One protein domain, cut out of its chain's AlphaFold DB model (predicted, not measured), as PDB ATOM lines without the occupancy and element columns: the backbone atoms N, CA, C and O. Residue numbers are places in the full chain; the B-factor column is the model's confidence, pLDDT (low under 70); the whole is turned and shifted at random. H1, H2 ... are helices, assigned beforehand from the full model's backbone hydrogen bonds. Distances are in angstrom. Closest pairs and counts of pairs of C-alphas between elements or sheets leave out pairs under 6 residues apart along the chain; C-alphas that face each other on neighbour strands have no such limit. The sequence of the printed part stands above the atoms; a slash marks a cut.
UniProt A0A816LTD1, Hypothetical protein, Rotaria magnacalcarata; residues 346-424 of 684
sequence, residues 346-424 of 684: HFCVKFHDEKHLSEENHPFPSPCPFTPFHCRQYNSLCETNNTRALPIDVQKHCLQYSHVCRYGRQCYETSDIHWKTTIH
ATOM      1  N   HIS A 346     140.579 133.450  73.578       75.50
ATOM      2  CA  HIS A 346     140.670 133.037  74.990       75.50
ATOM      3  C   HIS A 346     142.098 132.896  75.542       75.50
ATOM      4  O   HIS A 346     142.271 132.863  76.758       75.50
ATOM      5  N   PHE A 347     143.115 132.827  74.684       72.12
ATOM      6  CA  PHE A 347     144.529 132.698  75.048       72.12
ATOM      7  C   PHE A 347     145.278 134.034  74.999       72.12
ATOM      8  O   PHE A 347     146.510 134.061  75.014       72.12
ATOM      9  N   CYS A 348     144.553 135.152  74.913       73.12
ATOM     10  CA  CYS A 348     145.154 136.473  74.840       73.12
ATOM     11  C   CYS A 348     146.142 136.705  75.991       73.12
ATOM     12  O   CYS A 348     145.758 136.765  77.153       73.12
ATOM     13  N   VAL A 349     147.423 136.879  75.648       65.62
ATOM     14  CA  VAL A 349     148.505 137.218  76.592       65.62
ATOM     15  C   VAL A 349     148.551 138.712  76.926       65.62
ATOM     16  O   VAL A 349     149.194 139.110  77.893       65.62
ATOM     17  N   LYS A 350     147.854 139.536  76.138       59.91
ATOM     18  CA  LYS A 350     147.747 140.993  76.295       59.91
ATOM     19  C   LYS A 350     146.476 141.416  77.037       59.91
ATOM     20  O   LYS A 350     146.068 142.564  76.957       59.91
ATOM     21  N   PHE A 351     145.859 140.520  77.801       70.50
ATOM     22  CA  PHE A 351     144.633 140.807  78.554       70.50
ATOM     23  C   PHE A 351     144.800 141.862  79.670       70.50
ATOM     24  O   PHE A 351     143.835 142.204  80.342       70.50
ATOM     25  N   HIS A 352     146.015 142.363  79.901       65.06
ATOM     26  CA  HIS A 352     146.301 143.474  80.812       65.06
ATOM     27  C   HIS A 352     146.483 144.822  80.095       65.06
ATOM     28  O   HIS A 352     146.629 145.844  80.757       65.06
ATOM     29  N   ASP A 353     146.534 144.826  78.765       68.12
ATOM     30  CA  ASP A 353     146.720 146.028  77.959       68.12
ATOM     31  C   ASP A 353     145.345 146.638  77.652       68.12
ATOM     32  O   ASP A 353     144.591 146.126  76.824       68.12
ATOM     33  N   GLU A 354     144.999 147.717  78.362       69.94
ATOM     34  CA  GLU A 354     143.711 148.406  78.207       69.94
ATOM     35  C   GLU A 354     143.492 148.907  76.782       69.94
ATOM     36  O   GLU A 354     142.372 148.824  76.275       69.94
ATOM     37  N   LYS A 355     144.556 149.362  76.107       71.62
ATOM     38  CA  LYS A 355     144.472 149.822  74.721       71.62
ATOM     39  C   LYS A 355     144.078 148.654  73.818       71.62
ATOM     40  O   LYS A 355     143.069 148.742  73.126       71.62
ATOM     41  N   HIS A 356     144.774 147.525  73.928       78.50
ATOM     42  CA  HIS A 356     144.447 146.304  73.185       78.50
ATOM     43  C   HIS A 356     143.020 145.789  73.460       78.50
ATOM     44  O   HIS A 356     142.303 145.453  72.521       78.50
ATOM     45  N   LEU A 357     142.572 145.759  74.721       78.69
ATOM     46  CA  LEU A 357     141.197 145.366  75.075       78.69
ATOM     47  C   LEU A 357     140.141 146.354  74.548       78.69
ATOM     48  O   LEU A 357     138.998 145.982  74.274       78.69
ATOM     49  N   SER A 358     140.497 147.634  74.435       79.75
ATOM     50  CA  SER A 358     139.611 148.664  73.898       79.75
ATOM     51  C   SER A 358     139.539 148.649  72.371       79.75
ATOM     52  O   SER A 358     138.501 149.019  71.826       79.75
ATOM     53  N   GLU A 359     140.585 148.176  71.693       80.62
ATOM     54  CA  GLU A 359     140.718 148.191  70.233       80.62
ATOM     55  C   GLU A 359     140.310 146.867  69.576       80.62
ATOM     56  O   GLU A 359     139.841 146.889  68.443       80.62
ATOM     57  N   GLU A 360     140.414 145.730  70.273       82.38
ATOM     58  CA  GLU A 360     140.109 144.399  69.729       82.38
ATOM     59  C   GLU A 360     138.895 143.738  70.413       82.38
ATOM     60  O   GLU A 360     138.526 144.066  71.541       82.38
ATOM     61  N   ASN A 361     138.247 142.802  69.713       83.44
ATOM     62  CA  ASN A 361     137.178 141.956  70.245       83.44
ATOM     63  C   ASN A 361     137.743 140.654  70.828       83.44
ATOM     64  O   ASN A 361     138.498 139.937  70.162       83.44
ATOM     65  N   HIS A 362     137.303 140.300  72.037       84.12
ATOM     66  CA  HIS A 362     137.644 139.049  72.717       84.12
ATOM     67  C   HIS A 362     136.382 138.220  72.991       84.12
ATOM     68  O   HIS A 362     135.314 138.788  73.215       84.12
ATOM     69  N   PRO A 363     136.495 136.883  73.053       80.31
ATOM     70  CA  PRO A 363     135.376 135.988  73.368       80.31
ATOM     71  C   PRO A 363     135.028 135.935  74.866       80.31
ATOM     72  O   PRO A 363     134.289 135.058  75.311       80.31
ATOM     73  N   PHE A 364     135.607 136.834  75.657       86.38
ATOM     74  CA  PHE A 364     135.454 136.900  77.100       86.38
ATOM     75  C   PHE A 364     135.148 138.350  77.526       86.38
ATOM     76  O   PHE A 364     135.655 139.284  76.897       86.38
ATOM     77  N   PRO A 365     134.342 138.580  78.582       87.31
ATOM     78  CA  PRO A 365     134.126 139.903  79.169       87.31
ATOM     79  C   PRO A 365     135.418 140.577  79.625       87.31
ATOM     80  O   PRO A 365     136.428 139.907  79.837       87.31
ATOM     81  N   SER A 366     135.391 141.884  79.883       86.44
ATOM     82  CA  SER A 366     136.563 142.605  80.388       86.44
ATOM     83  C   SER A 366     137.224 141.866  81.566       86.44
ATOM     84  O   SER A 366     136.530 141.447  82.501       86.44
ATOM     85  N   PRO A 367     138.551 141.659  81.533       83.44
ATOM     86  CA  PRO A 367     139.247 140.964  82.603       83.44
ATOM     87  C   PRO A 367     139.053 141.677  83.941       83.44
ATOM     88  O   PRO A 367     139.108 142.902  84.028       83.44
ATOM     89  N   CYS A 368     138.840 140.906  85.004       82.19
ATOM     90  CA  CYS A 368     138.808 141.440  86.358       82.19
ATOM     91  C   CYS A 368     140.153 142.122  86.663       82.19
ATOM     92  O   CYS A 368     141.186 141.471  86.503       82.19
ATOM     93  N   PRO A 369     140.184 143.357  87.196       69.56
ATOM     94  CA  PRO A 369     141.437 144.049  87.531       69.56
ATOM     95  C   PRO A 369     142.345 143.269  88.494       69.56
ATOM     96  O   PRO A 369     143.550 143.494  88.560       69.56
ATOM     97  N   PHE A 370     141.764 142.336  89.253       68.50
ATOM     98  CA  PHE A 370     142.465 141.505  90.225       68.50
ATOM     99  C   PHE A 370     142.846 140.114  89.696       68.50
ATOM    100  O   PHE A 370     143.432 139.314  90.428       68.50
ATOM    101  N   THR A 371     142.518 139.786  88.446       69.25
ATOM    102  CA  THR A 371     142.999 138.564  87.791       69.25
ATOM    103  C   THR A 371     144.499 138.700  87.479       69.25
ATOM    104  O   THR A 371     144.936 139.792  87.121       69.25
ATOM    105  N   PRO A 372     145.341 137.656  87.626       66.25
ATOM    106  CA  PRO A 372     145.015 136.253  87.903       66.25
ATOM    107  C   PRO A 372     144.982 135.827  89.385       66.25
ATOM    108  O   PRO A 372     144.613 134.688  89.659       66.25
ATOM    109  N   PHE A 373     145.386 136.669  90.348       63.59
ATOM    110  CA  PHE A 373     145.695 136.199  91.716       63.59
ATOM    111  C   PHE A 373     144.803 136.747  92.842       63.59
ATOM    112  O   PHE A 373     144.654 136.094  93.877       63.59
ATOM    113  N   HIS A 374     144.242 137.946  92.696       62.41
ATOM    114  CA  HIS A 374     143.706 138.727  93.819       62.41
ATOM    115  C   HIS A 374     142.185 138.875  93.822       62.41
ATOM    116  O   HIS A 374     141.632 139.531  94.707       62.41
ATOM    117  N   CYS A 375     141.488 138.244  92.877       75.12
ATOM    118  CA  CYS A 375     140.035 138.249  92.885       75.12
ATOM    119  C   CYS A 375     139.494 137.267  93.933       75.12
ATOM    120  O   CYS A 375     139.518 136.053  93.738       75.12
ATOM    121  N   ARG A 376     138.965 137.793  95.043       77.50
ATOM    122  CA  ARG A 376     138.376 136.969  96.110       77.50
ATOM    123  C   ARG A 376     137.137 136.214  95.656       77.50
ATOM    124  O   ARG A 376     137.022 135.040  95.963       77.50
ATOM    125  N   GLN A 377     136.254 136.875  94.910       83.88
ATOM    126  CA  GLN A 377     135.018 136.268  94.407       83.88
ATOM    127  C   GLN A 377     135.337 135.063  93.517       83.88
ATOM    128  O   GLN A 377     134.796 133.979  93.717       83.88
ATOM    129  N   TYR A 378     136.311 135.204  92.618       83.94
ATOM    130  CA  TYR A 378     136.751 134.092  91.781       83.94
ATOM    131  C   TYR A 378     137.496 133.007  92.564       83.94
ATOM    132  O   TYR A 378     137.328 131.825  92.277       83.94
ATOM    133  N   ASN A 379     138.270 133.367  93.593       80.00
ATOM    134  CA  ASN A 379     138.872 132.371  94.480       80.00
ATOM    135  C   ASN A 379     137.800 131.557  95.222       80.00
ATOM    136  O   ASN A 379     137.906 130.334  95.249       80.00
ATOM    137  N   SER A 380     136.740 132.201  95.722       81.56
ATOM    138  CA  SER A 380     135.587 131.525  96.331       81.56
ATOM    139  C   SER A 380     134.857 130.618  95.335       81.56
ATOM    140  O   SER A 380     134.475 129.504  95.691       81.56
ATOM    141  N   LEU A 381     134.732 131.042  94.069       83.94
ATOM    142  CA  LEU A 381     134.231 130.192  92.983       83.94
ATOM    143  C   LEU A 381     135.107 128.955  92.762       83.94
ATOM    144  O   LEU A 381     134.590 127.851  92.647       83.94
ATOM    145  N   CYS A 382     136.431 129.119  92.765       77.38
ATOM    146  CA  CYS A 382     137.377 128.011  92.619       77.38
ATOM    147  C   CYS A 382     137.452 127.093  93.855       77.38
ATOM    148  O   CYS A 382     138.086 126.038  93.804       77.38
ATOM    149  N   GLU A 383     136.918 127.530  94.994       74.56
ATOM    150  CA  GLU A 383     136.973 126.828  96.279       74.56
ATOM    151  C   GLU A 383     135.728 125.991  96.563       74.56
ATOM    152  O   GLU A 383     135.818 125.029  97.326       74.56
ATOM    153  N   THR A 384     134.590 126.321  95.953       75.94
ATOM    154  CA  THR A 384     133.341 125.595  96.172       75.94
ATOM    155  C   THR A 384     133.197 124.396  95.236       75.94
ATOM    156  O   THR A 384     133.508 124.466  94.051       75.94
ATOM    157  N   ASN A 385     132.623 123.309  95.753       69.44
ATOM    158  CA  ASN A 385     132.128 122.199  94.931       69.44
ATOM    159  C   ASN A 385     130.683 122.434  94.452       69.44
ATOM    160  O   ASN A 385     130.175 121.689  93.621       69.44
ATOM    161  N   ASN A 386     130.008 123.458  94.987       77.38
ATOM    162  CA  ASN A 386     128.645 123.828  94.628       77.38
ATOM    163  C   ASN A 386     128.574 125.331  94.339       77.38
ATOM    164  O   ASN A 386     128.432 126.160  95.241       77.38
ATOM    165  N   THR A 387     128.666 125.683  93.061       72.62
ATOM    166  CA  THR A 387     128.639 127.073  92.585       72.62
ATOM    167  C   THR A 387     127.304 127.767  92.855       72.62
ATOM    168  O   THR A 387     127.290 128.972  93.079       72.62
ATOM    169  N   ARG A 388     126.194 127.016  92.927       77.75
ATOM    170  CA  ARG A 388     124.853 127.554  93.224       77.75
ATOM    171  C   ARG A 388     124.683 127.974  94.683       77.75
ATOM    172  O   ARG A 388     123.818 128.790  94.973       77.75
ATOM    173  N   ALA A 389     125.498 127.426  95.585       80.56
ATOM    174  CA  ALA A 389     125.494 127.784  97.002       80.56
ATOM    175  C   ALA A 389     126.279 129.076  97.300       80.56
ATOM    176  O   ALA A 389     126.265 129.549  98.434       80.56
ATOM    177  N   LEU A 390     126.979 129.643  96.310       83.31
ATOM    178  CA  LEU A 390     127.700 130.897  96.499       83.31
ATOM    179  C   LEU A 390     126.753 132.097  96.525       83.31
ATOM    180  O   LEU A 390     125.742 132.091  95.819       83.31
ATOM    181  N   PRO A 391     127.118 133.165  97.254       88.75
ATOM    182  CA  PRO A 391     126.411 134.435  97.198       88.75
ATOM    183  C   PRO A 391     126.202 134.933  95.757       88.75
ATOM    184  O   PRO A 391     127.069 134.786  94.889       88.75
ATOM    185  N   ILE A 392     125.033 135.519  95.492       87.31
ATOM    186  CA  ILE A 392     124.629 135.963  94.145       87.31
ATOM    187  C   ILE A 392     125.603 137.011  93.584       87.31
ATOM    188  O   ILE A 392     125.849 137.037  92.382       87.31
ATOM    189  N   ASP A 393     126.181 137.862  94.430       86.44
ATOM    190  CA  ASP A 393     127.191 138.855  94.052       86.44
ATOM    191  C   ASP A 393     128.492 138.209  93.548       86.44
ATOM    192  O   ASP A 393     129.065 138.686  92.570       86.44
ATOM    193  N   VAL A 394     128.917 137.089  94.143       85.00
ATOM    194  CA  VAL A 394     130.082 136.312  93.686       85.00
ATOM    195  C   VAL A 394     129.816 135.729  92.300       85.00
ATOM    196  O   VAL A 394     130.646 135.866  91.401       85.00
ATOM    197  N   GLN A 395     128.639 135.122  92.108       84.94
ATOM    198  CA  GLN A 395     128.239 134.561  90.815       84.94
ATOM    199  C   GLN A 395     128.150 135.657  89.742       84.94
ATOM    200  O   GLN A 395     128.720 135.507  88.664       84.94
ATOM    201  N   LYS A 396     127.505 136.789  90.056       88.12
ATOM    202  CA  LYS A 396     127.397 137.945  89.152       88.12
ATOM    203  C   LYS A 396     128.764 138.489  88.756       88.12
ATOM    204  O   LYS A 396     128.999 138.690  87.571       88.12
ATOM    205  N   HIS A 397     129.675 138.674  89.712       90.25
ATOM    206  CA  HIS A 397     131.028 139.152  89.424       90.25
ATOM    207  C   HIS A 397     131.776 138.224  88.464       90.25
ATOM    208  O   HIS A 397     132.377 138.687  87.499       90.25
ATOM    209  N   CYS A 398     131.730 136.912  88.706       87.56
ATOM    210  CA  CYS A 398     132.421 135.934  87.868       87.56
ATOM    211  C   CYS A 398     131.797 135.754  86.476       87.56
ATOM    212  O   CYS A 398     132.475 135.246  85.590       87.56
ATOM    213  N   LEU A 399     130.544 136.176  86.276       86.88
ATOM    214  CA  LEU A 399     129.908 136.259  84.957       86.88
ATOM    215  C   LEU A 399     130.185 137.599  84.257       86.88
ATOM    216  O   LEU A 399     130.278 137.645  83.035       86.88
ATOM    217  N   GLN A 400     130.310 138.683  85.024       89.19
ATOM    218  CA  GLN A 400     130.545 140.030  84.505       89.19
ATOM    219  C   GLN A 400     132.004 140.259  84.095       89.19
ATOM    220  O   GLN A 400     132.257 140.971  83.126       89.19
ATOM    221  N   TYR A 401     132.955 139.681  84.831       86.69
ATOM    222  CA  TYR A 401     134.384 139.874  84.608       86.69
ATOM    223  C   TYR A 401     135.101 138.561  84.339       86.69
ATOM    224  O   TYR A 401     134.901 137.565  85.042       86.69
ATOM    225  N   SER A 402     136.032 138.596  83.389       90.50
ATOM    226  CA  SER A 402     136.817 137.415  83.051       90.50
ATOM    227  C   SER A 402     137.980 137.193  83.997       90.50
ATOM    228  O   SER A 402     138.629 138.134  84.461       90.50
ATOM    229  N   HIS A 403     138.283 135.926  84.257       87.62
ATOM    230  CA  HIS A 403     139.369 135.536  85.148       87.62
ATOM    231  C   HIS A 403     140.308 134.545  84.473       87.62
ATOM    232  O   HIS A 403     139.895 133.742  83.642       87.62
ATOM    233  N   VAL A 404     141.588 134.577  84.832       84.12
ATOM    234  CA  VAL A 404     142.548 133.630  84.276       84.12
ATOM    235  C   VAL A 404     142.278 132.263  84.891       84.12
ATOM    236  O   VAL A 404     142.224 132.100  86.114       84.12
ATOM    237  N   CYS A 405     142.100 131.271  84.031       85.81
ATOM    238  CA  CYS A 405     141.949 129.890  84.427       85.81
ATOM    239  C   CYS A 405     143.208 129.425  85.157       85.81
ATOM    240  O   CYS A 405     144.332 129.560  84.671       85.81
ATOM    241  N   ARG A 406     143.014 128.820  86.330       83.31
ATOM    242  CA  ARG A 406     144.124 128.406  87.191       83.31
ATOM    243  C   ARG A 406     144.972 127.285  86.615       83.31
ATOM    244  O   ARG A 406     146.093 127.110  87.068       83.31
ATOM    245  N   TYR A 407     144.439 126.553  85.646       80.88
ATOM    246  CA  TYR A 407     145.121 125.468  84.950       80.88
ATOM    247  C   TYR A 407     145.652 125.888  83.576       80.88
ATOM    248  O   TYR A 407     146.275 125.067  82.914       80.88
ATOM    249  N   GLY A 408     145.409 127.136  83.145       78.12
ATOM    250  CA  GLY A 408     145.894 127.649  81.864       78.12
ATOM    251  C   GLY A 408     145.587 126.689  80.716       78.12
ATOM    252  O   GLY A 408     144.461 126.214  80.571       78.12
ATOM    253  N   ARG A 409     146.612 126.331  79.943       71.44
ATOM    254  CA  ARG A 409     146.503 125.362  78.839       71.44
ATOM    255  C   ARG A 409     146.008 123.973  79.269       71.44
ATOM    256  O   ARG A 409     145.437 123.246  78.467       71.44
ATOM    257  N   GLN A 410     146.222 123.595  80.522       73.69
ATOM    258  CA  GLN A 410     145.876 122.278  81.053       73.69
ATOM    259  C   GLN A 410     144.470 122.223  81.658       73.69
ATOM    260  O   GLN A 410     144.153 121.299  82.404       73.69
ATOM    261  N   CYS A 411     143.625 123.218  81.386       80.25
ATOM    262  CA  CYS A 411     142.247 123.207  81.841       80.25
ATOM    263  C   CYS A 411     141.447 122.065  81.190       80.25
ATOM    264  O   CYS A 411     141.443 121.910  79.969       80.25
ATOM    265  N   TYR A 412     140.741 121.296  82.023       76.81
ATOM    266  CA  TYR A 412     139.851 120.204  81.606       76.81
ATOM    267  C   TYR A 412     138.363 120.576  81.704       76.81
ATOM    268  O   TYR A 412     137.506 119.702  81.563       76.81
ATOM    269  N   GLU A 413     138.051 121.838  82.014       78.94
ATOM    270  CA  GLU A 413     136.678 122.321  82.140       78.94
ATOM    271  C   GLU A 413     136.056 122.505  80.750       78.94
ATOM    272  O   GLU A 413     136.682 123.027  79.823       78.94
ATOM    273  N   THR A 414     134.818 122.037  80.598       71.38
ATOM    274  CA  THR A 414     134.133 121.952  79.294       71.38
ATOM    275  C   THR A 414     132.825 122.727  79.260       71.38
ATOM    276  O   THR A 414     132.181 122.774  78.219       71.38
ATOM    277  N   SER A 415     132.421 123.339  80.375       78.06
ATOM    278  CA  SER A 415     131.222 124.168  80.427       78.06
ATOM    279  C   SER A 415     131.356 125.431  79.574       78.06
ATOM    280  O   SER A 415     132.358 126.145  79.640       78.06
ATOM    281  N   ASP A 416     130.298 125.745  78.821       73.69
ATOM    282  CA  ASP A 416     130.219 126.955  77.990       73.69
ATOM    283  C   ASP A 416     130.462 128.223  78.808       73.69
ATOM    284  O   ASP A 416     131.145 129.143  78.367       73.69
ATOM    285  N   ILE A 417     129.914 128.253  80.024       79.12
ATOM    286  CA  ILE A 417     130.038 129.390  80.934       79.12
ATOM    287  C   ILE A 417     131.512 129.636  81.259       79.12
ATOM    288  O   ILE A 417     131.970 130.762  81.115       79.12
ATOM    289  N   HIS A 418     132.265 128.595  81.630       84.81
ATOM    290  CA  HIS A 418     133.689 128.726  81.938       84.81
ATOM    291  C   HIS A 418     134.467 129.303  80.757       84.81
ATOM    292  O   HIS A 418     135.249 130.229  80.943       84.81
ATOM    293  N   TRP A 419     134.230 128.819  79.537       79.69
ATOM    294  CA  TRP A 419     134.905 129.354  78.352       79.69
ATOM    295  C   TRP A 419     134.521 130.808  78.081       79.69
ATOM    296  O   TRP A 419     135.411 131.630  77.875       79.69
ATOM    297  N   LYS A 420     133.238 131.165  78.197       81.31
ATOM    298  CA  LYS A 420     132.772 132.550  78.028       81.31
ATOM    299  C   LYS A 420     133.312 133.506  79.095       81.31
ATOM    300  O   LYS A 420     133.377 134.697  78.829       81.31
ATOM    301  N   THR A 421     133.712 133.031  80.275       84.25
ATOM    302  CA  THR A 421     134.117 133.897  81.401       84.25
ATOM    303  C   THR A 421     135.569 133.721  81.845       84.25
ATOM    304  O   THR A 421     135.968 134.276  82.874       84.25
ATOM    305  N   THR A 422     136.388 132.942  81.130       86.06
ATOM    306  CA  THR A 422     137.779 132.698  81.538       86.06
ATOM    307  C   THR A 422     138.807 132.846  80.423       86.06
ATOM    308  O   THR A 422     138.539 132.690  79.231       86.06
ATOM    309  N   ILE A 423     140.025 133.170  80.856       84.25
ATOM    310  CA  ILE A 423     141.200 133.422  80.024       84.25
ATOM    311  C   ILE A 423     142.202 132.299  80.284       84.25
ATOM    312  O   ILE A 423     142.602 132.063  81.424       84.25
ATOM    313  N   HIS A 424     142.649 131.605  79.248       81.50
ATOM    314  CA  HIS A 424     143.566 130.478  79.365       81.50
ATOM    315  C   HIS A 424     144.967 130.922  78.949       81.50
ATOM    316  O   HIS A 424     145.327 130.872  77.784       81.50
TER     317      HIS A 424
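What this domain is: This is residues 346 to 424 of the 684 residues of the protein "Hypothetical protein" of Rotaria magnacalcarata (UniProt A0A816LTD1). With little regular structure, the domain is mostly loop round short helices: H3 stands crosswise to both H2 and H4, and H1 sits off at one end of the longest axis. The 79 printed residues include four named helices, H1 to H4 in chain order, and no named strand; the class is all helix, on 29 residues. The whole is compact, with a radius of gyration of the C-alphas of 12.2 A and spans of 37 by 25 by 21 A.

How they stand to each other: H1, residues 354 to 359, touches no helix. H2, residues 376 to 383, touches H3, residues 392 to 400, about perpendicular at 83 degrees; their closest C-alphas, of Gln 377 and Val 394, are 5.0 A apart. H3 touches H4, residues 416 to 421, about perpendicular at 81 degrees; their closest C-alphas, of Leu 399 and Thr 421, are 6.0 A apart. H2 and H4 are apart. Residues 403 to 404 pair with 422 to 423, parallel. In H1, H2, H3 and H4 every O i to N i+4 pair is within hydrogen-bond range.

Where its parts are: H1, 8.5 A long, begins at C-alpha 354 (143.711, 148.406, 78.207). H2 measures 10.2 A and H3 12.0 A. H4, 8.7 A, ends at C-alpha 421 (134.117, 133.897, 81.401).

The domain as a whole: The farthest C-alphas, of Glu 359 and Ala 389, are 36.9 A apart. The printed part has no cut. The links H1 to H2 and H3 to H4 are long. Twelve residues have pLDDT under 70, among them 369 to 374.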